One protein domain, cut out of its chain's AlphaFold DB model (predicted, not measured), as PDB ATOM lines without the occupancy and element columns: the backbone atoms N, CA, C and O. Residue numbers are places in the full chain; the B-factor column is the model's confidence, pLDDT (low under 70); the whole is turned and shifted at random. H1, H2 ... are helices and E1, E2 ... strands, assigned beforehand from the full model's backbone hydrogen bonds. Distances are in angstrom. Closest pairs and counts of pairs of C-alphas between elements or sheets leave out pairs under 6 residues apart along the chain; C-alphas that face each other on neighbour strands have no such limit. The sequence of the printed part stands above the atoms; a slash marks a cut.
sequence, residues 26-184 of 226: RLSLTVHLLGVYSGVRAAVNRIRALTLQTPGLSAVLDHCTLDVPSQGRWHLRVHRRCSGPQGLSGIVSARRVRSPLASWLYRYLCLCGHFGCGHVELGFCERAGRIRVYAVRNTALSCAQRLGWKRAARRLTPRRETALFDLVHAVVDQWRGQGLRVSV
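AT A GLANCE: This is residues 26 to 184 of the 226 residues of an uncharacterized protein of Planctomycetes bacterium (UniProt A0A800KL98). A curled, strongly twisted sheet of six strands wraps like part of a barrel round the long helix H7. Beyond one end of the sheet the short helices H4, H5 and H6 gather in a cluster, while H2 runs beside E2 and H1 turns off at a corner, its residues 26 to 31 sticking out. The printed part has 159 residues with seven named helices and six named strands, in the order H1 H2 H3 E1 E2 E3 H4 E4 E5 H5 H6 H7 E6. The sheet, E1 E2 E3 E4 E5 E6, is mixed, as is the class, helices and strands. The whole is compact, with a radius of gyration of the C-alphas of 15.5 A and spans of 43 by 40 by 22 A.

HOW THE PARTS SIT: H1, residues 26 to 37, is close to but not clearly touching H2, residues 40 to 50; their closest C-alphas, of Gly 35 and Arg 41, are 5.1 A apart. H3, residues 57 to 61, and H2 are on opposite faces of the sheet. E1, residues 65 to 68, E2, residues 72 to 84, and E3, residues 87 to 96, form a meander of two hairpins, each strand the antiparallel neighbour of the one before; N 66 and O 74, 2.8 A, and N 77 and O 93, 2.9 A, are within hydrogen-bond range. H4, residues 103 to 111, only grazes the sheet. E4, residues 120 to 127, is antiparallel to E3 (N 92 and O 122, 2.8 A) and forms a hairpin with E5, residues 130 to 138 (N 123 and O 135, 2.8 A). H5, residues 139 to 146, touches H4 about perpendicular at 85 degrees, Leu 109 and Ala 140 having the closest C-alphas at 4.9 A. H5 and H6, residues 150 to 155, form a helical hairpin at a shallow tilt of 26 degrees; Ala 144 and Ala 153 have the closest C-alphas, 5.3 A. The sheet curls round H7, residues 161 to 177, whose residues 174 to 175 alone touch H3, with the C-alphas of Leu 61 and Trp 175 closest at 7.2 A. E6, residues 181 to 183, is parallel to E5 (N 131 and O 181, 2.8 A), and E5, H5 H6 H7, E6 is a strand-helix-strand unit, two parallel neighbour strands with helices between. Every O i to N i+4 pair is within hydrogen-bond range in H1, H2, H4, H5 and H7; H6 has 1 of 2, and H3 has 0 of 1 but 2 of 2 O i to N i+3 pairs.

IN THESE COORDINATES: H1 begins at C-alpha 26 (-59.869, 17.342, 15.503). E2 is 35.7 A long, E3 29.0 A, E5 24.5 A and H7 24.1 A; E6 ends at C-alpha 183 (-22.530, 23.782, 10.336).

THE WHOLE: The C-alphas of Arg 26 and Gly 179 are the farthest apart, 47.1 A. The printed part has no cut and no long link. Mean pLDDT of the printed part is 88.0; residues 52 to 55 and 83 to 86 are under 70.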
ATOM      1  N   ARG A  26     -59.268  16.559  16.595       72.75
ATOM      2  CA  ARG A  26     -59.869  17.342  15.503       72.75
ATOM      3  C   ARG A  26     -60.063  18.800  15.899       72.75
ATOM      4  O   ARG A  26     -59.694  19.672  15.124       72.75
ATOM      5  N   LEU A  27     -60.570  19.068  17.102       75.88
ATOM      6  CA  LEU A  27     -60.718  20.429  17.615       75.88
ATOM      7  C   LEU A  27     -59.359  21.136  17.708       75.88
ATOM      8  O   LEU A  27     -59.212  22.244  17.202       75.88
ATOM      9  N   SER A  28     -58.356  20.471  18.285       73.56
ATOM     10  CA  SER A  28     -56.982  20.980  18.382       73.56
ATOM     11  C   SER A  28     -56.401  21.306  17.004       73.56
ATOM     12  O   SER A  28     -55.848  22.387  16.801       73.56
ATOM     13  N   LEU A  29     -56.601  20.423  16.021       77.00
ATOM     14  CA  LEU A  29     -56.191  20.659  14.640       77.00
ATOM     15  C   LEU A  29     -56.912  21.866  14.030       77.00
ATOM     16  O   LEU A  29     -56.260  22.720  13.432       77.00
ATOM     17  N   THR A  30     -58.230  21.968  14.190       79.50
ATOM     18  CA  THR A  30     -59.027  23.085  13.664       79.50
ATOM     19  C   THR A  30     -58.583  24.411  14.272       79.50
ATOM     20  O   THR A  30     -58.294  25.350  13.533       79.50
ATOM     21  N   VAL A  31     -58.437  24.482  15.598       77.56
ATOM     22  CA  VAL A  31     -57.937  25.675  16.301       77.56
ATOM     23  C   VAL A  31     -56.519  26.016  15.848       77.56
ATOM     24  O   VAL A  31     -56.214  27.182  15.604       77.56
ATOM     25  N   HIS A  32     -55.653  25.015  15.664       72.75
ATOM     26  CA  HIS A  32     -54.304  25.228  15.148       72.75
ATOM     27  C   HIS A  32     -54.317  25.821  13.735       72.75
ATOM     28  O   HIS A  32     -53.609  26.792  13.471       72.75
ATOM     29  N   LEU A  33     -55.126  25.268  12.830       79.50
ATOM     30  CA  LEU A  33     -55.254  25.763  11.460       79.50
ATOM     31  C   LEU A  33     -55.837  27.178  11.435       79.50
ATOM     32  O   LEU A  33     -55.294  28.031  10.738       79.50
ATOM     33  N   LEU A  34     -56.864  27.458  12.240       82.25
ATOM     34  CA  LEU A  34     -57.403  28.807  12.411       82.25
ATOM     35  C   LEU A  34     -56.327  29.762  12.925       82.25
ATOM     36  O   LEU A  34     -56.137  30.826  12.348       82.25
ATOM     37  N   GLY A  35     -55.556  29.372  13.940       77.75
ATOM     38  CA  GLY A  35     -54.446  30.170  14.462       77.75
ATOM     39  C   GLY A  35     -53.336  30.422  13.435       77.75
ATOM     40  O   GLY A  35     -52.722  31.491  13.444       77.75
ATOM     41  N   VAL A  36     -53.082  29.467  12.535       81.44
ATOM     42  CA  VAL A  36     -52.127  29.606  11.424       81.44
ATOM     43  C   VAL A  36     -52.660  30.569  10.365       81.44
ATOM     44  O   VAL A  36     -51.959  31.512  10.014       81.44
ATOM     45  N   TYR A  37     -53.881  30.362   9.869       86.19
ATOM     46  CA  TYR A  37     -54.420  31.116   8.730       86.19
ATOM     47  C   TYR A  37     -54.997  32.487   9.096       86.19
ATOM     48  O   TYR A  37     -55.075  33.354   8.230       86.19
ATOM     49  N   SER A  38     -55.357  32.710  10.362       84.88
ATOM     50  CA  SER A  38     -55.662  34.045  10.898       84.88
ATOM     51  C   SER A  38     -54.404  34.847  11.226       84.88
ATOM     52  O   SER A  38     -54.464  36.068  11.343       84.88
ATOM     53  N   GLY A  39     -53.262  34.173  11.417       84.12
ATOM     54  CA  GLY A  39     -52.029  34.817  11.850       84.12
ATOM     55  C   GLY A  39     -51.880  35.040  13.350       84.12
ATOM     56  O   GLY A  39     -50.828  35.516  13.787       84.12
ATOM     57  N   VAL A  40     -52.880  34.672  14.154       87.31
ATOM     58  CA  VAL A  40     -52.836  34.800  15.622       87.31
ATOM     59  C   VAL A  40     -51.604  34.092  16.186       87.31
ATOM     60  O   VAL A  40     -50.887  34.652  17.014       87.31
ATOM     61  N   ARG A  41     -51.270  32.904  15.663       89.00
ATOM     62  CA  ARG A  41     -50.062  32.163  16.058       89.00
ATOM     63  C   ARG A  41     -48.788  32.982  15.840       89.00
ATOM     64  O   ARG A  41     -47.910  32.996  16.699       89.00
ATOM     65  N   ALA A  42     -48.685  33.659  14.700       88.12
ATOM     66  CA  ALA A  42     -47.534  34.489  14.375       88.12
ATOM     67  C   ALA A  42     -47.441  35.729  15.271       88.12
ATOM     68  O   ALA A  42     -46.342  36.123  15.658       88.12
ATOM     69  N   ALA A  43     -48.574  36.343  15.620       87.31
ATOM     70  CA  ALA A  43     -48.612  37.446  16.577       87.31
ATOM     71  C   ALA A  43     -48.125  36.999  17.964       87.31
ATOM     72  O   ALA A  43     -47.174  37.578  18.487       87.31
ATOM     73  N   VAL A  44     -48.682  35.907  18.500       87.62
ATOM     74  CA  VAL A  44     -48.276  35.336  19.796       87.62
ATOM     75  C   VAL A  44     -46.788  34.985  19.808       87.62
ATOM     76  O   VAL A  44     -46.080  35.314  20.756       87.62
ATOM     77  N   ASN A  45     -46.282  34.355  18.747       86.12
ATOM     78  CA  ASN A  45     -44.867  34.001  18.664       86.12
ATOM     79  C   ASN A  45     -43.957  35.232  18.620       86.12
ATOM     80  O   ASN A  45     -42.905  35.217  19.253       86.12
ATOM     81  N   ARG A  46     -44.346  36.305  17.919       86.00
ATOM     82  CA  ARG A  46     -43.584  37.563  17.920       86.00
ATOM     83  C   ARG A  46     -43.547  38.199  19.306       86.00
ATOM     84  O   ARG A  46     -42.472  38.589  19.738       86.00
ATOM     85  N   ILE A  47     -44.676  38.233  20.014       86.50
ATOM     86  CA  ILE A  47     -44.740  38.744  21.392       86.50
ATOM     87  C   ILE A  47     -43.814  37.928  22.302       86.50
ATOM     88  O   ILE A  47     -42.988  38.495  23.009       86.50
ATOM     89  N   ARG A  48     -43.863  36.594  22.216       83.06
ATOM     90  CA  ARG A  48     -42.959  35.717  22.981       83.06
ATOM     91  C   ARG A  48     -41.484  35.918  22.628       83.06
ATOM     92  O   ARG A  48     -40.630  35.824  23.501       83.06
ATOM     93  N   ALA A  49     -41.162  36.202  21.368       78.50
ATOM     94  CA  ALA A  49     -39.785  36.496  20.978       78.50
ATOM     95  C   ALA A  49     -39.275  37.814  21.584       78.50
ATOM     96  O   ALA A  49     -38.106  37.882  21.948       78.50
ATOM     97  N   LEU A  50     -40.140  38.827  21.752       79.06
ATOM     98  CA  LEU A  50     -39.780  40.073  22.445       79.06
ATOM     99  C   LEU A  50     -39.439  39.830  23.919       79.06
ATOM    100  O   LEU A  50     -38.565  40.494  24.455       79.06
ATOM    101  N   THR A  51     -40.082  38.856  24.562       74.56
ATOM    102  CA  THR A  51     -39.787  38.503  25.961       74.56
ATOM    103  C   THR A  51     -38.520  37.655  26.133       74.56
ATOM    104  O   THR A  51     -38.067  37.458  27.252       74.56
ATOM    105  N   LEU A  52     -37.934  37.144  25.044       68.94
ATOM    106  CA  LEU A  52     -36.792  36.220  25.055       68.94
ATOM    107  C   LEU A  52     -35.520  36.858  24.469       68.94
ATOM    108  O   LEU A  52     -34.768  36.203  23.745       68.94
ATOM    109  N   GLN A  53     -35.282  38.140  24.763       62.66
ATOM    110  CA  GLN A  53     -34.146  38.940  24.278       62.66
ATOM    111  C   GLN A  53     -32.789  38.528  24.883       62.66
ATOM    112  O   GLN A  53     -32.030  39.348  25.387       62.66
ATOM    113  N   THR A  54     -32.433  37.249  24.813       61.69
ATOM    114  CA  THR A  54     -31.055  36.826  25.061       61.69
ATOM    115  C   THR A  54     -30.212  37.172  23.826       61.69
ATOM    116  O   THR A  54     -30.567  36.742  22.719       61.69
ATOM    117  N   PRO A  55     -29.119  37.948  23.963       67.50
ATOM    118  CA  PRO A  55     -28.206  38.187  22.854       67.50
ATOM    119  C   PRO A  55     -27.536  36.865  22.460       67.50
ATOM    120  O   PRO A  55     -27.038  36.127  23.306       67.50
ATOM    121  N   GLY A  56     -27.570  36.545  21.167       74.94
ATOM    122  CA  GLY A  56     -26.965  35.340  20.595       74.94
ATOM    123  C   GLY A  56     -26.251  35.674  19.291       74.94
ATOM    124  O   GLY A  56     -26.571  36.678  18.650       74.94
ATOM    125  N   LEU A  57     -25.312  34.826  18.880       82.31
ATOM    126  CA  LEU A  57     -24.442  35.051  17.718       82.31
ATOM    127  C   LEU A  57     -25.245  35.236  16.428       82.31
ATOM    128  O   LEU A  57     -24.876  36.029  15.567       82.31
ATOM    129  N   SER A  58     -26.395  34.563  16.310       81.56
ATOM    130  CA  SER A  58     -27.264  34.687  15.136       81.56
ATOM    131  C   SER A  58     -27.825  36.094  14.922       81.56
ATOM    132  O   SER A  58     -28.255  36.376  13.806       81.56
ATOM    133  N   ALA A  59     -27.815  36.976  15.937       86.00
ATOM    134  CA  ALA A  59     -28.383  38.333  15.849       86.00
ATOM    135  C   ALA A  59     -27.697  39.167  14.775       86.00
ATOM    136  O   ALA A  59     -28.322  40.081  14.257       86.00
ATOM    137  N   VAL A  60     -26.452  38.837  14.423       88.44
ATOM    138  CA  VAL A  60     -25.698  39.552  13.390       88.44
ATOM    139  C   VAL A  60     -26.398  39.544  12.027       88.44
ATOM    140  O   VAL A  60     -26.120  40.404  11.205       88.44
ATOM    141  N   LEU A  61     -27.316  38.596  11.780       89.75
ATOM    142  CA  LEU A  61     -28.126  38.566  10.555       89.75
ATOM    143  C   LEU A  61     -29.503  39.211  10.692       89.75
ATOM    144  O   LEU A  61     -30.275  39.201   9.727       89.75
ATOM    145  N   ASP A  62     -29.864  39.714  11.870       91.19
ATOM    146  CA  ASP A  62     -31.160  40.351  12.033       91.19
ATOM    147  C   ASP A  62     -31.203  41.649  11.225       91.19
ATOM    148  O   ASP A  62     -30.273  42.449  11.241       91.19
ATOM    149  N   HIS A  63     -32.277  41.823  10.459       91.94
ATOM    150  CA  HIS A  63     -32.461  42.925   9.512       91.94
ATOM    151  C   HIS A  63     -31.473  43.000   8.337       91.94
ATOM    152  O   HIS A  63     -31.554  43.942   7.544       91.94
ATOM    153  N   CYS A  64     -30.614  41.998   8.137       93.12
ATOM    154  CA  CYS A  64     -29.729  41.957   6.975       93.12
ATOM    155  C   CYS A  64     -30.491  41.721   5.669       93.12
ATOM    156  O   CYS A  64     -31.508  41.021   5.614       93.12
ATOM    157  N   THR A  65     -29.947  42.256   4.578       95.06
ATOM    158  CA  THR A  65     -30.381  41.922   3.222       95.06
ATOM    159  C   THR A  65     -29.358  41.045   2.526       95.06
ATOM    160  O   THR A  65     -28.164  41.304   2.606       95.06
ATOM    161  N   LEU A  66     -29.848  40.036   1.817       94.56
ATOM    162  CA  LEU A  66     -29.058  39.036   1.119       94.56
ATOM    163  C   LEU A  66     -29.495  38.982  -0.344       94.56
ATOM    164  O   LEU A  66     -30.680  38.790  -0.634       94.56
ATOM    165  N   ASP A  67     -28.549  39.139  -1.261       94.56
ATOM    166  CA  ASP A  67     -28.785  38.965  -2.690       94.56
ATOM    167  C   ASP A  67     -28.445  37.521  -3.080       94.56
ATOM    168  O   ASP A  67     -27.311  37.075  -2.949       94.56
ATOM    169  N   VAL A  68     -29.454  36.765  -3.525       92.44
ATOM    170  CA  VAL A  68     -29.285  35.365  -3.935       92.44
ATOM    171  C   VAL A  68     -29.379  35.284  -5.459       92.44
ATOM    172  O   VAL A  68     -30.431  35.646  -6.015       92.44
ATOM    173  N   PRO A  69     -28.332  34.795  -6.155       86.81
ATOM    174  CA  PRO A  69     -28.342  34.654  -7.608       86.81
ATOM    175  C   PRO A  69     -29.599  33.929  -8.091       86.81
ATOM    176  O   PRO A  69     -30.043  32.962  -7.473       86.81
ATOM    177  N   SER A  70     -30.207  34.409  -9.181       84.06
ATOM    178  CA  SER A  70     -31.472  33.915  -9.772       84.06
ATOM    179  C   SER A  70     -32.749  34.030  -8.914       84.06
ATOM    180  O   SER A  70     -33.852  33.811  -9.419       84.06
ATOM    181  N   GLN A  71     -32.646  34.409  -7.636       89.81
ATOM    182  CA  GLN A  71     -33.791  34.512  -6.714       89.81
ATOM    183  C   GLN A  71     -34.070  35.948  -6.252       89.81
ATOM    184  O   GLN A  71     -35.176  36.239  -5.781       89.81
ATOM    185  N   GLY A  72     -33.100  36.843  -6.440       92.25
ATOM    186  CA  GLY A  72     -33.180  38.259  -6.107       92.25
ATOM    187  C   GLY A  72     -32.897  38.535  -4.632       92.25
ATOM    188  O   GLY A  72     -32.294  37.722  -3.934       92.25
ATOM    189  N   ARG A  73     -33.351  39.702  -4.166       96.00
ATOM    190  CA  ARG A  73     -33.060  40.208  -2.821       96.00
ATOM    191  C   ARG A  73     -34.011  39.676  -1.753       96.00
ATOM    192  O   ARG A  73     -35.241  39.738  -1.899       96.00
ATOM    193  N   TRP A  74     -33.436  39.259  -0.635       96.69
ATOM    194  CA  TRP A  74     -34.113  38.769   0.561       96.69
ATOM    195  C   TRP A  74     -33.770  39.642   1.763       96.69
ATOM    196  O   TRP A  74     -32.649  40.101   1.899       96.69
ATOM    197  N   HIS A  75     -34.742  39.872   2.636       96.50
ATOM    198  CA  HIS A  75     -34.562  40.470   3.953       96.50
ATOM    199  C   HIS A  75     -34.671  39.360   4.994       96.50
ATOM    200  O   HIS A  75     -35.623  38.571   4.957       96.50
ATOM    201  N   LEU A  76     -33.719  39.310   5.913       95.88
ATOM    202  CA  LEU A  76     -33.644  38.321   6.976       95.88
ATOM    203  C   LEU A  76     -34.134  38.932   8.289       95.88
ATOM    204  O   LEU A  76     -33.891  40.100   8.583       95.88
ATOM    205  N   ARG A  77     -34.850  38.135   9.076       93.81
ATOM    206  CA  ARG A  77     -35.136  38.424  10.482       93.81
ATOM    207  C   ARG A  77     -34.852  37.209  11.329       93.81
ATOM    208  O   ARG A  77     -35.215  36.098  10.939       93.81
ATOM    209  N   VAL A  78     -34.250  37.411  12.487       91.75
ATOM    210  CA  VAL A  78     -33.844  36.325  13.377       91.75
ATOM    211  C   VAL A  78     -34.765  36.305  14.586       91.75
ATOM    212  O   VAL A  78     -34.875  37.269  15.332       91.75
ATOM    213  N   HIS A  79     -35.445  35.182  14.791       89.38
ATOM    214  CA  HIS A  79     -36.377  34.999  15.894       89.38
ATOM    215  C   HIS A  79     -35.898  33.889  16.814       89.38
ATOM    216  O   HIS A  79     -35.752  32.742  16.396       89.38
ATOM    217  N   ARG A  80     -35.712  34.205  18.089       84.12
ATOM    218  CA  ARG A  80     -35.300  33.236  19.111       84.12
ATOM    219  C   ARG A  80     -36.527  32.650  19.800       84.12
ATOM    220  O   ARG A  80     -37.548  33.326  19.925       84.12
ATOM    221  N   ARG A  81     -36.461  31.373  20.186       73.19
ATOM    222  CA  ARG A  81     -37.604  30.646  20.777       73.19
ATOM    223  C   ARG A  81     -37.345  30.094  22.161       73.19
ATOM    224  O   ARG A  81     -38.268  30.084  22.966       73.19
ATOM    225  N   CYS A  82     -36.151  29.585  22.423       71.44
ATOM    226  CA  CYS A  82     -35.852  28.972  23.708       71.44
ATOM    227  C   CYS A  82     -34.347  28.880  23.929       71.44
ATOM    228  O   CYS A  82     -33.598  28.566  23.003       71.44
ATOM    229  N   SER A  83     -33.945  29.120  25.173       67.31
ATOM    230  CA  SER A  83     -32.659  28.704  25.719       67.31
ATOM    231  C   SER A  83     -32.901  27.443  26.542       67.31
ATOM    232  O   SER A  83     -33.842  27.395  27.336       67.31
ATOM    233  N   GLY A  84     -32.116  26.399  26.309       67.31
ATOM    234  CA  GLY A  84     -32.199  25.152  27.062       67.31
ATOM    235  C   GLY A  84     -30.838  24.467  27.164       67.31
ATOM    236  O   GLY A  84     -29.854  24.966  26.618       67.31
ATOM    237  N   PRO A  85     -30.760  23.282  27.795       64.12
ATOM    238  CA  PRO A  85     -29.500  22.543  27.950       64.12
ATOM    239  C   PRO A  85     -28.848  22.161  26.609       64.12
ATOM    240  O   PRO A  85     -27.659  21.853  26.543       64.12
ATOM    241  N   GLN A  86     -29.615  22.195  25.516       68.81
ATOM    242  CA  GLN A  86     -29.127  21.944  24.161       68.81
ATOM    243  C   GLN A  86     -28.617  23.201  23.436       68.81
ATOM    244  O   GLN A  86     -28.132  23.074  22.313       68.81
ATOM    245  N   GLY A  87     -28.684  24.378  24.064       79.81
ATOM    246  CA  GLY A  87     -28.318  25.664  23.474       79.81
ATOM    247  C   GLY A  87     -29.518  26.572  23.200       79.81
ATOM    248  O   GLY A  87     -30.643  26.312  23.639       79.81
ATOM    249  N   LEU A  88     -29.262  27.661  22.478       87.12
ATOM    250  CA  LEU A  88     -30.263  28.648  22.086       87.12
ATOM    251  C   LEU A  88     -30.814  28.299  20.707       87.12
ATOM    252  O   LEU A  88     -30.063  28.236  19.744       87.12
ATOM    253  N   SER A  89     -32.123  28.103  20.574       88.50
ATOM    254  CA  SER A  89     -32.743  27.766  19.287       88.50
ATOM    255  C   SER A  89     -33.650  28.870  18.754       88.50
ATOM    256  O   SER A  89     -34.230  29.669  19.504       88.50
ATOM    257  N   GLY A  90     -33.786  28.912  17.431       89.88
ATOM    258  CA  GLY A  90     -34.541  29.952  16.751       89.88
ATOM    259  C   GLY A  90     -34.876  29.635  15.300       89.88
ATOM    260  O   GLY A  90     -34.663  28.529  14.799       89.88
ATOM    261  N   ILE A  91     -35.456  30.630  14.636       92.19
ATOM    262  CA  ILE A  91     -35.827  30.613  13.226       92.19
ATOM    263  C   ILE A  91     -35.310  31.888  12.560       92.19
ATOM    264  O   ILE A  91     -35.571  32.987  13.042       92.19
ATOM    265  N   VAL A  92     -34.648  31.751  11.417       94.19
ATOM    266  CA  VAL A  92     -34.417  32.853  10.480       94.19
ATOM    267  C   VAL A  92     -35.587  32.910   9.503       94.19
ATOM    268  O   VAL A  92     -35.830  31.971   8.745       94.19
ATOM    269  N   SER A  93     -36.323  34.013   9.521       95.44
ATOM    270  CA  SER A  93     -37.363  34.340   8.552       95.44
ATOM    271  C   SER A  93     -36.743  35.078   7.370       95.44
ATOM    272  O   SER A  93     -36.377  36.244   7.492       95.44
ATOM    273  N   ALA A  94     -36.673  34.437   6.208       96.44
ATOM    274  CA  ALA A  94     -36.250  35.066   4.964       96.44
ATOM    275  C   ALA A  94     -37.472  35.516   4.153       96.44
ATOM    276  O   ALA A  94     -38.339  34.717   3.780       96.44
ATOM    277  N   ARG A  95     -37.546  36.811   3.845       96.31
ATOM    278  CA  ARG A  95     -38.628  37.429   3.070       96.31
ATOM    279  C   ARG A  95     -38.075  38.040   1.792       96.31
ATOM    280  O   ARG A  95     -37.220  38.912   1.860       96.31
ATOM    281  N   ARG A  96     -38.615  37.684   0.623       94.75
ATOM    282  CA  ARG A  96     -38.296  38.428  -0.612       94.75
ATOM    283  C   ARG A  96     -38.687  39.891  -0.469       94.75
ATOM    284  O   ARG A  96     -39.830  40.176  -0.100       94.75
ATOM    285  N   VAL A  97     -37.767  40.780  -0.835       94.25
ATOM    286  CA  VAL A  97     -37.994  42.231  -0.869       94.25
ATOM    287  C   VAL A  97     -39.017  42.578  -1.950       94.25
ATOM    288  O   VAL A  97     -39.976  43.298  -1.691       94.25
ATOM    289  N   ARG A  98     -38.867  41.992  -3.145       92.25
ATOM    290  CA  ARG A  98     -39.821  42.125  -4.255       92.25
ATOM    291  C   ARG A  98     -40.457  40.775  -4.561       92.25
ATOM    292  O   ARG A  98     -39.774  39.846  -4.997       92.25
ATOM    293  N   SER A  99     -41.760  40.667  -4.310       92.25
ATOM    294  CA  SER A  99     -42.560  39.475  -4.607       92.25
ATOM    295  C   SER A  99     -43.284  39.632  -5.942       92.25
ATOM    296  O   SER A  99     -43.743  40.729  -6.245       92.25
ATOM    297  N   PRO A 100     -43.444  38.551  -6.726       91.94
ATOM    298  CA  PRO A 100     -44.254  38.578  -7.938       91.94
ATOM    299  C   PRO A 100     -45.762  38.574  -7.645       91.94
ATOM    300  O   PRO A 100     -46.553  38.645  -8.575       91.94
ATOM    301  N   LEU A 101     -46.191  38.431  -6.389       94.44
ATOM    302  CA  LEU A 101     -47.602  38.510  -6.010       94.44
ATOM    303  C   LEU A 101     -47.975  39.928  -5.571       94.44
ATOM    304  O   LEU A 101     -47.117  40.698  -5.140       94.44
ATOM    305  N   ALA A 102     -49.275  40.233  -5.590       95.25
ATOM    306  CA  ALA A 102     -49.798  41.436  -4.954       95.25
ATOM    307  C   ALA A 102     -49.344  41.513  -3.483       95.25
ATOM    308  O   ALA A 102     -49.333  40.504  -2.771       95.25
ATOM    309  N   SER A 103     -48.974  42.716  -3.032       94.06
ATOM    310  CA  SER A 103     -48.377  42.954  -1.708       94.06
ATOM    311  C   SER A 103     -49.222  42.383  -0.563       94.06
ATOM    312  O   SER A 103     -48.683  41.699   0.306       94.06
ATOM    313  N   TRP A 104     -50.544  42.590  -0.589       94.88
ATOM    314  CA  TRP A 104     -51.461  42.078   0.435       94.88
ATOM    315  C   TRP A 104     -51.476  40.542   0.484       94.88
ATOM    316  O   TRP A 104     -51.320  39.956   1.552       94.88
ATOM    317  N   LEU A 105     -51.562  39.886  -0.678       94.56
ATOM    318  CA  LEU A 105     -51.611  38.430  -0.793       94.56
ATOM    319  C   LEU A 105     -50.298  37.805  -0.321       94.56
ATOM    320  O   LEU A 105     -50.284  36.818   0.411       94.56
ATOM    321  N   TYR A 106     -49.176  38.405  -0.714       95.50
ATOM    322  CA  TYR A 106     -47.864  37.957  -0.274       95.50
ATOM    323  C   TYR A 106     -47.683  38.108   1.239       95.50
ATOM    324  O   TYR A 106     -47.177  37.191   1.887       95.50
ATOM    325  N   ARG A 107     -48.120  39.240   1.810       93.38
ATOM    326  CA  ARG A 107     -48.104  39.468   3.261       93.38
ATOM    327  C   ARG A 107     -48.943  38.422   3.981       93.38
ATOM    328  O   ARG A 107     -48.427  37.826   4.915       93.38
ATOM    329  N   TYR A 108     -50.159  38.148   3.509       93.25
ATOM    330  CA  TYR A 108     -51.033  37.118   4.075       93.25
ATOM    331  C   TYR A 108     -50.372  35.730   4.088       93.25
ATOM    332  O   TYR A 108     -50.332  35.062   5.120       93.25
ATOM    333  N   LEU A 109     -49.764  35.317   2.970       93.75
ATOM    334  CA  LEU A 109     -49.061  34.033   2.891       93.75
ATOM    335  C   LEU A 109     -47.858  33.951   3.841       93.75
ATOM    336  O   LEU A 109     -47.629  32.900   4.436       93.75
ATOM    337  N   CYS A 110     -47.109  35.045   4.016       93.56
ATOM    338  CA  CYS A 110     -46.030  35.106   5.008       93.56
ATOM    339  C   CYS A 110     -46.575  35.065   6.442       93.56
ATOM    340  O   CYS A 110     -45.952  34.465   7.315       93.56
ATOM    341  N   LEU A 111     -47.750  35.660   6.678       92.31
ATOM    342  CA  LEU A 111     -48.426  35.730   7.977       92.31
ATOM    343  C   LEU A 111     -48.774  34.341   8.533       92.31
ATOM    344  O   LEU A 111     -48.758  34.135   9.744       92.31
ATOM    345  N   CYS A 112     -48.969  33.367   7.643       88.88
ATOM    346  CA  CYS A 112     -49.173  31.963   7.995       88.88
ATOM    347  C   CYS A 112     -47.901  31.268   8.549       88.88
ATOM    348  O   CYS A 112     -47.962  30.140   9.054       88.88
ATOM    349  N   GLY A 113     -46.736  31.921   8.464       86.75
ATOM    350  CA  GLY A 113     -45.459  31.465   9.018       86.75
ATOM    351  C   GLY A 113     -45.438  31.339  10.539       86.75
ATOM    352  O   GLY A 113     -46.400  31.672  11.230       86.75
ATOM    353  N   HIS A 114     -44.341  30.818  11.092       86.81
ATOM    354  CA  HIS A 114     -44.145  30.738  12.543       86.81
ATOM    355  C   HIS A 114     -44.149  32.120  13.180       86.81
ATOM    356  O   HIS A 114     -44.805  32.306  14.200       86.81
ATOM    357  N   PHE A 115     -43.467  33.076  12.556       88.31
ATOM    358  CA  PHE A 115     -43.393  34.464  13.022       88.31
ATOM    359  C   PHE A 115     -44.136  35.447  12.112       88.31
ATOM    360  O   PHE A 115     -44.157  36.647  12.368       88.31
ATOM    361  N   GLY A 116     -44.786  34.939  11.062       88.56
ATOM    362  CA  GLY A 116     -45.649  35.725  10.181       88.56
ATOM    363  C   GLY A 116     -44.917  36.645   9.203       88.56
ATOM    364  O   GLY A 116     -45.528  37.518   8.591       88.56
ATOM    365  N   CYS A 117     -43.602  36.492   9.076       88.75
ATOM    366  CA  CYS A 117     -42.755  37.375   8.278       88.75
ATOM    367  C   CYS A 117     -41.885  36.636   7.259       88.75
ATOM    368  O   CYS A 117     -41.404  37.272   6.325       88.75
ATOM    369  N   GLY A 118     -41.696  35.324   7.413       91.75
ATOM    370  CA  GLY A 118     -40.892  34.512   6.509       91.75
ATOM    371  C   GLY A 118     -41.693  34.028   5.305       91.75
ATOM    372  O   GLY A 118     -42.760  33.433   5.445       91.75
ATOM    373  N   HIS A 119     -41.139  34.226   4.112       95.50
ATOM    374  CA  HIS A 119     -41.502  33.410   2.956       95.50
ATOM    375  C   HIS A 119     -40.854  32.034   3.116       95.50
ATOM    376  O   HIS A 119     -41.537  31.010   3.057       95.50
ATOM    377  N   VAL A 120     -39.548  32.025   3.378       95.88
ATOM    378  CA  VAL A 120     -38.779  30.843   3.760       95.88
ATOM    379  C   VAL A 120     -38.381  30.980   5.227       95.88
ATOM    380  O   VAL A 120     -38.060  32.073   5.685       95.88
ATOM    381  N   GLU A 121     -38.423  29.881   5.968       94.75
ATOM    382  CA  GLU A 121     -38.018  29.822   7.371       94.75
ATOM    383  C   GLU A 121     -36.912  28.779   7.543       94.75
ATOM    384  O   GLU A 121     -37.049  27.650   7.059       94.75
ATOM    385  N   LEU A 122     -35.828  29.160   8.225       93.38
ATOM    386  CA  LEU A 122     -34.689  28.301   8.535       93.38
ATOM    387  C   LEU A 122     -34.589  28.099  10.048       93.38
ATOM    388  O   LEU A 122     -34.420  29.067  10.779       93.38
ATOM    389  N   GLY A 123     -34.681  26.865  10.534       91.56
ATOM    390  CA  GLY A 123     -34.473  26.547  11.948       91.56
ATOM    391  C   GLY A 123     -32.987  26.429  12.283       91.56
ATOM    392  O   GLY A 123     -32.250  25.776  11.542       91.56
ATOM    393  N   PHE A 124     -32.558  27.007  13.406       91.69
ATOM    394  CA  PHE A 124     -31.176  26.930  13.880       91.69
ATOM    395  C   PHE A 124     -31.076  26.653  15.387       91.69
ATOM    396  O   PHE A 124     -32.025  26.894  16.138       91.69
ATOM    397  N   CYS A 125     -29.906  26.181  15.819       91.19
ATOM    398  CA  CYS A 125     -29.482  26.147  17.218       91.19
ATOM    399  C   CYS A 125     -28.069  26.726  17.357       91.19
ATOM    400  O   CYS A 125     -27.202  26.455  16.528       91.19
ATOM    401  N   GLU A 126     -27.838  27.490  18.413       90.44
ATOM    402  CA  GLU A 126     -26.545  27.994  18.844       90.44
ATOM    403  C   GLU A 126     -26.081  27.208  20.063       90.44
ATOM    404  O   GLU A 126     -26.765  27.158  21.088       90.44
ATOM    405  N   ARG A 127     -24.892  26.616  19.975       88.62
ATOM    406  CA  ARG A 127     -24.276  25.905  21.095       88.62
ATOM    407  C   ARG A 127     -22.762  26.018  21.015       88.62
ATOM    408  O   ARG A 127     -22.188  25.787  19.954       88.62
ATOM    409  N   ALA A 128     -22.122  26.336  22.142       86.00
ATOM    410  CA  ALA A 128     -20.662  26.396  22.266       86.00
ATOM    411  C   ALA A 128     -19.987  27.236  21.157       86.00
ATOM    412  O   ALA A 128     -19.037  26.794  20.511       86.00
ATOM    413  N   GLY A 129     -20.532  28.427  20.881       84.94
ATOM    414  CA  GLY A 129     -19.992  29.342  19.870       84.94
ATOM    415  C   GLY A 129     -20.178  28.891  18.416       84.94
ATOM    416  O   GLY A 129     -19.512  29.410  17.523       84.94
ATOM    417  N   ARG A 130     -21.040  27.899  18.160       90.50
ATOM    418  CA  ARG A 130     -21.340  27.384  16.819       90.50
ATOM    419  C   ARG A 130     -22.826  27.507  16.518       90.50
ATOM    420  O   ARG A 130     -23.656  27.227  17.382       90.50
ATOM    421  N   ILE A 131     -23.153  27.864  15.280       91.69
ATOM    422  CA  ILE A 131     -24.517  27.863  14.746       91.69
ATOM    423  C   ILE A 131     -24.711  26.584  13.933       91.69
ATOM    424  O   ILE A 131     -23.891  26.234  13.084       91.69
ATOM    425  N   ARG A 132     -25.805  25.868  14.174       90.75
ATOM    426  CA  ARG A 132     -26.196  24.699  13.384       90.75
ATOM    427  C   ARG A 132     -27.572  24.909  12.766       90.75
ATOM    428  O   ARG A 132     -28.515  25.245  13.480       90.75
ATOM    429  N   VAL A 133     -27.690  24.717  11.452       90.69
ATOM    430  CA  VAL A 133     -28.926  24.950  10.678       90.69
ATOM    431  C   VAL A 133     -29.627  23.625  10.399       90.69
ATOM    432  O   VAL A 133     -29.111  22.816   9.645       90.69
ATOM    433  N   TYR A 134     -30.805  23.396  10.976       81.44
ATOM    434  CA  TYR A 134     -31.448  22.073  10.989       81.44
ATOM    435  C   TYR A 134     -32.548  21.874   9.959       81.44
ATOM    436  O   TYR A 134     -32.752  20.771   9.461       81.44
ATOM    437  N   ALA A 135     -33.317  22.921   9.686       77.75
ATOM    438  CA  ALA A 135     -34.534  22.792   8.904       77.75
ATOM    439  C   ALA A 135     -34.688  23.987   7.985       77.75
ATOM    440  O   ALA A 135     -34.404  25.111   8.378       77.75
ATOM    441  N   VAL A 136     -35.202  23.746   6.783       87.94
ATOM    442  CA  VAL A 136     -35.603  24.808   5.865       87.94
ATOM    443  C   VAL A 136     -36.970  24.491   5.281       87.94
ATOM    444  O   VAL A 136     -37.229  23.376   4.811       87.94
ATOM    445  N   ARG A 137     -37.861  25.481   5.306       89.25
ATOM    446  CA  ARG A 137     -39.223  25.358   4.796       89.25
ATOM    447  C   ARG A 137     -39.606  26.576   3.972       89.25
ATOM    448  O   ARG A 137     -39.493  27.700   4.442       89.25
ATOM    449  N   ASN A 138     -40.153  26.346   2.779       93.56
ATOM    450  CA  ASN A 138     -40.865  27.389   2.048       93.56
ATOM    451  C   ASN A 138     -42.314  27.471   2.556       93.56
ATOM    452  O   ASN A 138     -43.195  26.723   2.112       93.56
ATOM    453  N   THR A 139     -42.543  28.351   3.526       92.00
ATOM    454  CA  THR A 139     -43.833  28.490   4.201       92.00
ATOM    455  C   THR A 139     -44.875  29.135   3.294       92.00
ATOM    456  O   THR A 139     -45.962  28.575   3.159       92.00
ATOM    457  N   ALA A 140     -44.545  30.220   2.586       93.25
ATOM    458  CA  ALA A 140     -45.509  30.888   1.705       93.25
ATOM    459  C   ALA A 140     -45.991  29.974   0.562       93.25
ATOM    460  O   ALA A 140     -47.189  29.924   0.278       93.25
ATOM    461  N   LEU A 141     -45.083  29.203  -0.055       94.44
ATOM    462  CA  LEU A 141     -45.441  28.220  -1.084       94.44
ATOM    463  C   LEU A 141     -46.328  27.113  -0.512       94.44
ATOM    464  O   LEU A 141     -47.370  26.809  -1.091       94.44
ATOM    465  N   SER A 142     -45.942  26.551   0.639       91.06
ATOM    466  CA  SER A 142     -46.719  25.504   1.313       91.06
ATOM    467  C   SER A 142     -48.138  25.979   1.639       91.06
ATOM    468  O   SER A 142     -49.099  25.237   1.449       91.06
ATOM    469  N   CYS A 143     -48.287  27.213   2.124       90.81
ATOM    470  CA  CYS A 143     -49.584  27.802   2.446       90.81
ATOM    471  C   CYS A 143     -50.427  28.035   1.190       90.81
ATOM    472  O   CYS A 143     -51.581  27.619   1.157       90.81
ATOM    473  N   ALA A 144     -49.848  28.601   0.128       92.19
ATOM    474  CA  ALA A 144     -50.555  28.786  -1.138       92.19
ATOM    475  C   ALA A 144     -51.036  27.452  -1.736       92.19
ATOM    476  O   ALA A 144     -52.139  27.380  -2.274       92.19
ATOM    477  N   GLN A 145     -50.236  26.387  -1.624       92.19
ATOM    478  CA  GLN A 145     -50.622  25.043  -2.064       92.19
ATOM    479  C   GLN A 145     -51.780  24.479  -1.235       92.19
ATOM    480  O   GLN A 145     -52.745  23.983  -1.812       92.19
ATOM    481  N   ARG A 146     -51.716  24.588   0.098       87.44
ATOM    482  CA  ARG A 146     -52.770  24.099   1.006       87.44
ATOM    483  C   ARG A 146     -54.100  24.824   0.823       87.44
ATOM    484  O   ARG A 146     -55.140  24.191   0.929       87.44
ATOM    485  N   LEU A 147     -54.065  26.118   0.512       86.88
ATOM    486  CA  LEU A 147     -55.253  26.926   0.218       86.88
ATOM    487  C   LEU A 147     -55.796  26.713  -1.208       86.88
ATOM    488  O   LEU A 147     -56.753  27.365  -1.609       86.88
ATOM    489  N   GLY A 148     -55.173  25.846  -2.014       91.25
ATOM    490  CA  GLY A 148     -55.596  25.593  -3.394       91.25
ATOM    491  C   GLY A 148     -55.255  26.719  -4.379       91.25
ATOM    492  O   GLY A 148     -55.651  26.671  -5.545       91.25
ATOM    493  N   TRP A 149     -54.467  27.719  -3.977       93.12
ATOM    494  CA  TRP A 149     -54.095  28.872  -4.804       93.12
ATOM    495  C   TRP A 149     -52.956  28.544  -5.775       93.12
ATOM    496  O   TRP A 149     -51.868  29.128  -5.747       93.12
ATOM    497  N   LYS A 150     -53.215  27.611  -6.697       93.44
ATOM    498  CA  LYS A 150     -52.236  27.073  -7.661       93.44
ATOM    499  C   LYS A 150     -51.552  28.161  -8.499       93.44
ATOM    500  O   LYS A 150     -50.368  28.046  -8.811       93.44
ATOM    501  N   ARG A 151     -52.270  29.226  -8.882       94.06
ATOM    502  CA  ARG A 151     -51.694  30.365  -9.629       94.06
ATOM    503  C   ARG A 151     -50.670  31.135  -8.787       94.06
ATOM    504  O   ARG A 151     -49.581  31.405  -9.282       94.06
ATOM    505  N   ALA A 152     -50.975  31.418  -7.520       92.94
ATOM    506  CA  ALA A 152     -50.044  32.085  -6.611       92.94
ATOM    507  C   ALA A 152     -48.820  31.202  -6.317       92.94
ATOM    508  O   ALA A 152     -47.684  31.647  -6.475       92.94
ATOM    509  N   ALA A 153     -49.046  29.922  -5.999       93.31
ATOM    510  CA  ALA A 153     -47.989  28.945  -5.739       93.31
ATOM    511  C   ALA A 153     -46.995  28.816  -6.908       93.31
ATOM    512  O   ALA A 153     -45.790  28.741  -6.692       93.31
ATOM    513  N   ARG A 154     -47.475  28.844  -8.160       93.88
ATOM    514  CA  ARG A 154     -46.608  28.766  -9.350       93.88
ATOM    515  C   ARG A 154     -45.671  29.964  -9.516       93.88
ATOM    516  O   ARG A 154     -44.616  29.793 -10.126       93.88
ATOM    517  N   ARG A 155     -46.048  31.136  -8.995       93.50
ATOM    518  CA  ARG A 155     -45.276  32.387  -9.094       93.50
ATOM    519  C   ARG A 155     -44.269  32.557  -7.958       93.50
ATOM    520  O   ARG A 155     -43.301  33.287  -8.120       93.50
ATOM    521  N   LEU A 156     -44.490  31.924  -6.807       92.50
ATOM    522  CA  LEU A 156     -43.573  32.009  -5.670       92.50
ATOM    523  C   LEU A 156     -42.288  31.230  -5.949       92.50
ATOM    524  O   LEU A 156     -42.346  30.106  -6.429       92.50
ATOM    525  N   THR A 157     -41.139  31.808  -5.604       89.31
ATOM    526  CA  THR A 157     -39.820  31.158  -5.644       89.31
ATOM    527  C   THR A 157     -39.139  31.293  -4.279       89.31
ATOM    528  O   THR A 157     -39.335  32.327  -3.637       89.31
ATOM    529  N   PRO A 158     -38.348  30.302  -3.827       89.56
ATOM    530  CA  PRO A 158     -37.904  29.098  -4.542       89.56
ATOM    531  C   PRO A 158     -38.958  27.978  -4.599       89.56
ATOM    532  O   PRO A 158     -39.596  27.663  -3.599       89.56
ATOM    533  N   ARG A 159     -39.125  27.341  -5.768       86.69
ATOM    534  CA  ARG A 159     -40.026  26.174  -5.946       86.69
ATOM    535  C   ARG A 159     -39.306  24.841  -5.854       86.69
ATOM    536  O   ARG A 159     -39.888  23.858  -5.411       86.69
ATOM    537  N   ARG A 160     -38.071  24.814  -6.350       88.25
ATOM    538  CA  ARG A 160     -37.219  23.631  -6.365       88.25
ATOM    539  C   ARG A 160     -36.402  23.589  -5.085       88.25
ATOM    540  O   ARG A 160     -36.047  24.630  -4.535       88.25
ATOM    541  N   GLU A 161     -36.096  22.376  -4.650       86.50
ATOM    542  CA  GLU A 161     -35.267  22.138  -3.473       86.50
ATOM    543  C   GLU A 161     -33.858  22.725  -3.643       86.50
ATOM    544  O   GLU A 161     -33.350  23.346  -2.720       86.50
ATOM    545  N   THR A 162     -33.283  22.650  -4.845       87.56
ATOM    546  CA  THR A 162     -31.975  23.249  -5.157       87.56
ATOM    547  C   THR A 162     -31.940  24.752  -4.888       87.56
ATOM    548  O   THR A 162     -31.086  25.218  -4.148       87.56
ATOM    549  N   ALA A 163     -32.929  25.499  -5.383       89.62
ATOM    550  CA  ALA A 163     -33.033  26.935  -5.130       89.62
ATOM    551  C   ALA A 163     -33.252  27.243  -3.636       89.62
ATOM    552  O   ALA A 163     -32.750  28.233  -3.109       89.62
ATOM    553  N   LEU A 164     -33.974  26.379  -2.915       90.69
ATOM    554  CA  LEU A 164     -34.095  26.513  -1.464       90.69
ATOM    555  C   LEU A 164     -32.729  26.355  -0.780       90.69
ATOM    556  O   LEU A 164     -32.423  27.115   0.132       90.69
ATOM    557  N   PHE A 165     -31.911  25.406  -1.233       90.69
ATOM    558  CA  PHE A 165     -30.563  25.188  -0.712       90.69
ATOM    559  C   PHE A 165     -29.604  26.322  -1.062       90.69
ATOM    560  O   PHE A 165     -28.797  26.671  -0.212       90.69
ATOM    561  N   ASP A 166     -29.735  26.954  -2.227       91.19
ATOM    562  CA  ASP A 166     -28.929  28.134  -2.576       91.19
ATOM    563  C   ASP A 166     -29.213  29.314  -1.625       91.19
ATOM    564  O   ASP A 166     -28.301  30.029  -1.220       91.19
ATOM    565  N   LEU A 167     -30.470  29.490  -1.190       92.62
ATOM    566  CA  LEU A 167     -30.806  30.472  -0.152       92.62
ATOM    567  C   LEU A 167     -30.204  30.084   1.209       92.62
ATOM    568  O   LEU A 167     -29.707  30.954   1.918       92.62
ATOM    569  N   VAL A 168     -30.235  28.798   1.582       93.06
ATOM    570  CA  VAL A 168     -29.587  28.325   2.822       93.06
ATOM    571  C   VAL A 168     -28.083  28.575   2.774       93.06
ATOM    572  O   VAL A 168     -27.536  29.091   3.741       93.06
ATOM    573  N   HIS A 169     -27.441  28.251   1.652       92.25
ATOM    574  CA  HIS A 169     -26.021  28.485   1.414       92.25
ATOM    575  C   HIS A 169     -25.666  29.953   1.623       92.25
ATOM    576  O   HIS A 169     -24.816  30.264   2.442       92.25
ATOM    577  N   ALA A 170     -26.396  30.861   0.975       93.12
ATOM    578  CA  ALA A 170     -26.138  32.289   1.079       93.12
ATOM    579  C   ALA A 170     -26.343  32.835   2.512       93.12
ATOM    580  O   ALA A 170     -25.592  33.697   2.958       93.12
ATOM    581  N   VAL A 171     -27.312  32.311   3.277       93.88
ATOM    582  CA  VAL A 171     -27.464  32.654   4.708       93.88
ATOM    583  C   VAL A 171     -26.280  32.136   5.534       93.88
ATOM    584  O   VAL A 171     -25.779  32.841   6.410       93.88
ATOM    585  N   VAL A 172     -25.831  30.908   5.267       93.31
ATOM    586  CA  VAL A 172     -24.690  30.288   5.956       93.31
ATOM    587  C   VAL A 172     -23.392  31.034   5.659       93.31
ATOM    588  O   VAL A 172     -22.650  31.329   6.594       93.31
ATOM    589  N   ASP A 173     -23.147  31.393   4.404       92.50
ATOM    590  CA  ASP A 173     -21.984  32.185   4.003       92.50
ATOM    591  C   ASP A 173     -21.994  33.559   4.648       92.50
ATOM    592  O   ASP A 173     -20.956  34.015   5.115       92.50
ATOM    593  N   GLN A 174     -23.165  34.194   4.757       93.19
ATOM    594  CA  GLN A 174     -23.268  35.477   5.437       93.19
ATOM    595  C   GLN A 174     -22.855  35.363   6.909       93.19
ATOM    596  O   GLN A 174     -22.121  36.214   7.398       93.19
ATOM    597  N   TRP A 175     -23.264  34.309   7.623       93.31
ATOM    598  CA  TRP A 175     -22.774  34.061   8.986       93.31
ATOM    599  C   TRP A 175     -21.268  33.757   9.022       93.31
ATOM    600  O   TRP A 175     -20.567  34.287   9.884       93.31
ATOM    601  N   ARG A 176     -20.756  32.925   8.106       93.06
ATOM    602  CA  ARG A 176     -19.321  32.598   8.018       93.06
ATOM    603  C   ARG A 176     -18.471  33.842   7.746       93.06
ATOM    604  O   ARG A 176     -17.436  34.011   8.380       93.06
ATOM    605  N   GLY A 177     -18.940  34.742   6.883       91.56
ATOM    606  CA  GLY A 177     -18.304  36.028   6.588       91.56
ATOM    607  C   GLY A 177     -18.243  36.976   7.791       91.56
ATOM    608  O   GLY A 177     -17.399  37.861   7.825       91.56
ATOM    609  N   GLN A 178     -19.079  36.756   8.813       90.69
ATOM    610  CA  GLN A 178     -19.001  37.431  10.117       90.69
ATOM    611  C   GLN A 178     -18.077  36.699  11.113       90.69
ATOM    612  O   GLN A 178     -18.117  36.963  12.311       90.69
ATOM    613  N   GLY A 179     -17.282  35.730  10.649       90.75
ATOM    614  CA  GLY A 179     -16.376  34.929  11.479       90.75
ATOM    615  C   GLY A 179     -17.064  33.842  12.311       90.75
ATOM    616  O   GLY A 179     -16.434  33.240  13.184       90.75
ATOM    617  N   LEU A 180     -18.352  33.567  12.079       92.06
ATOM    618  CA  LEU A 180     -19.093  32.584  12.868       92.06
ATOM    619  C   LEU A 180     -18.878  31.163  12.352       92.06
ATOM    620  O   LEU A 180     -18.908  30.878  11.156       92.06
ATOM    621  N   ARG A 181     -18.741  30.223  13.289       92.69
ATOM    622  CA  ARG A 181     -18.662  28.795  12.974       92.69
ATOM    623  C   ARG A 181     -20.058  28.255  12.702       92.69
ATOM    624  O   ARG A 181     -20.840  28.065  13.634       92.69
ATOM    625  N   VAL A 182     -20.353  27.969  11.438       92.69
ATOM    626  CA  VAL A 182     -21.652  27.437  11.013       92.69
ATOM    627  C   VAL A 182     -21.506  26.013  10.498       92.69
ATOM    628  O   VAL A 182     -20.554  25.693   9.794       92.69
ATOM    629  N   SER A 183     -22.457  25.151  10.844       90.25
ATOM    630  CA  SER A 183     -22.530  23.782  10.336       90.25
ATOM    631  C   SER A 183     -23.953  23.405   9.935       90.25
ATOM    632  O   SER A 183     -24.935  23.947  10.446       90.25
ATOM    633  N   VAL A 184     -24.061  22.430   9.044       88.38
ATOM    634  CA  VAL A 184     -25.310  21.723   8.746       88.38
ATOM    635  C   VAL A 184     -25.214  20.342   9.416       88.38
ATOM    636  O   VAL A 184     -24.133  19.747   9.390       88.38
TER     637      VAL A 184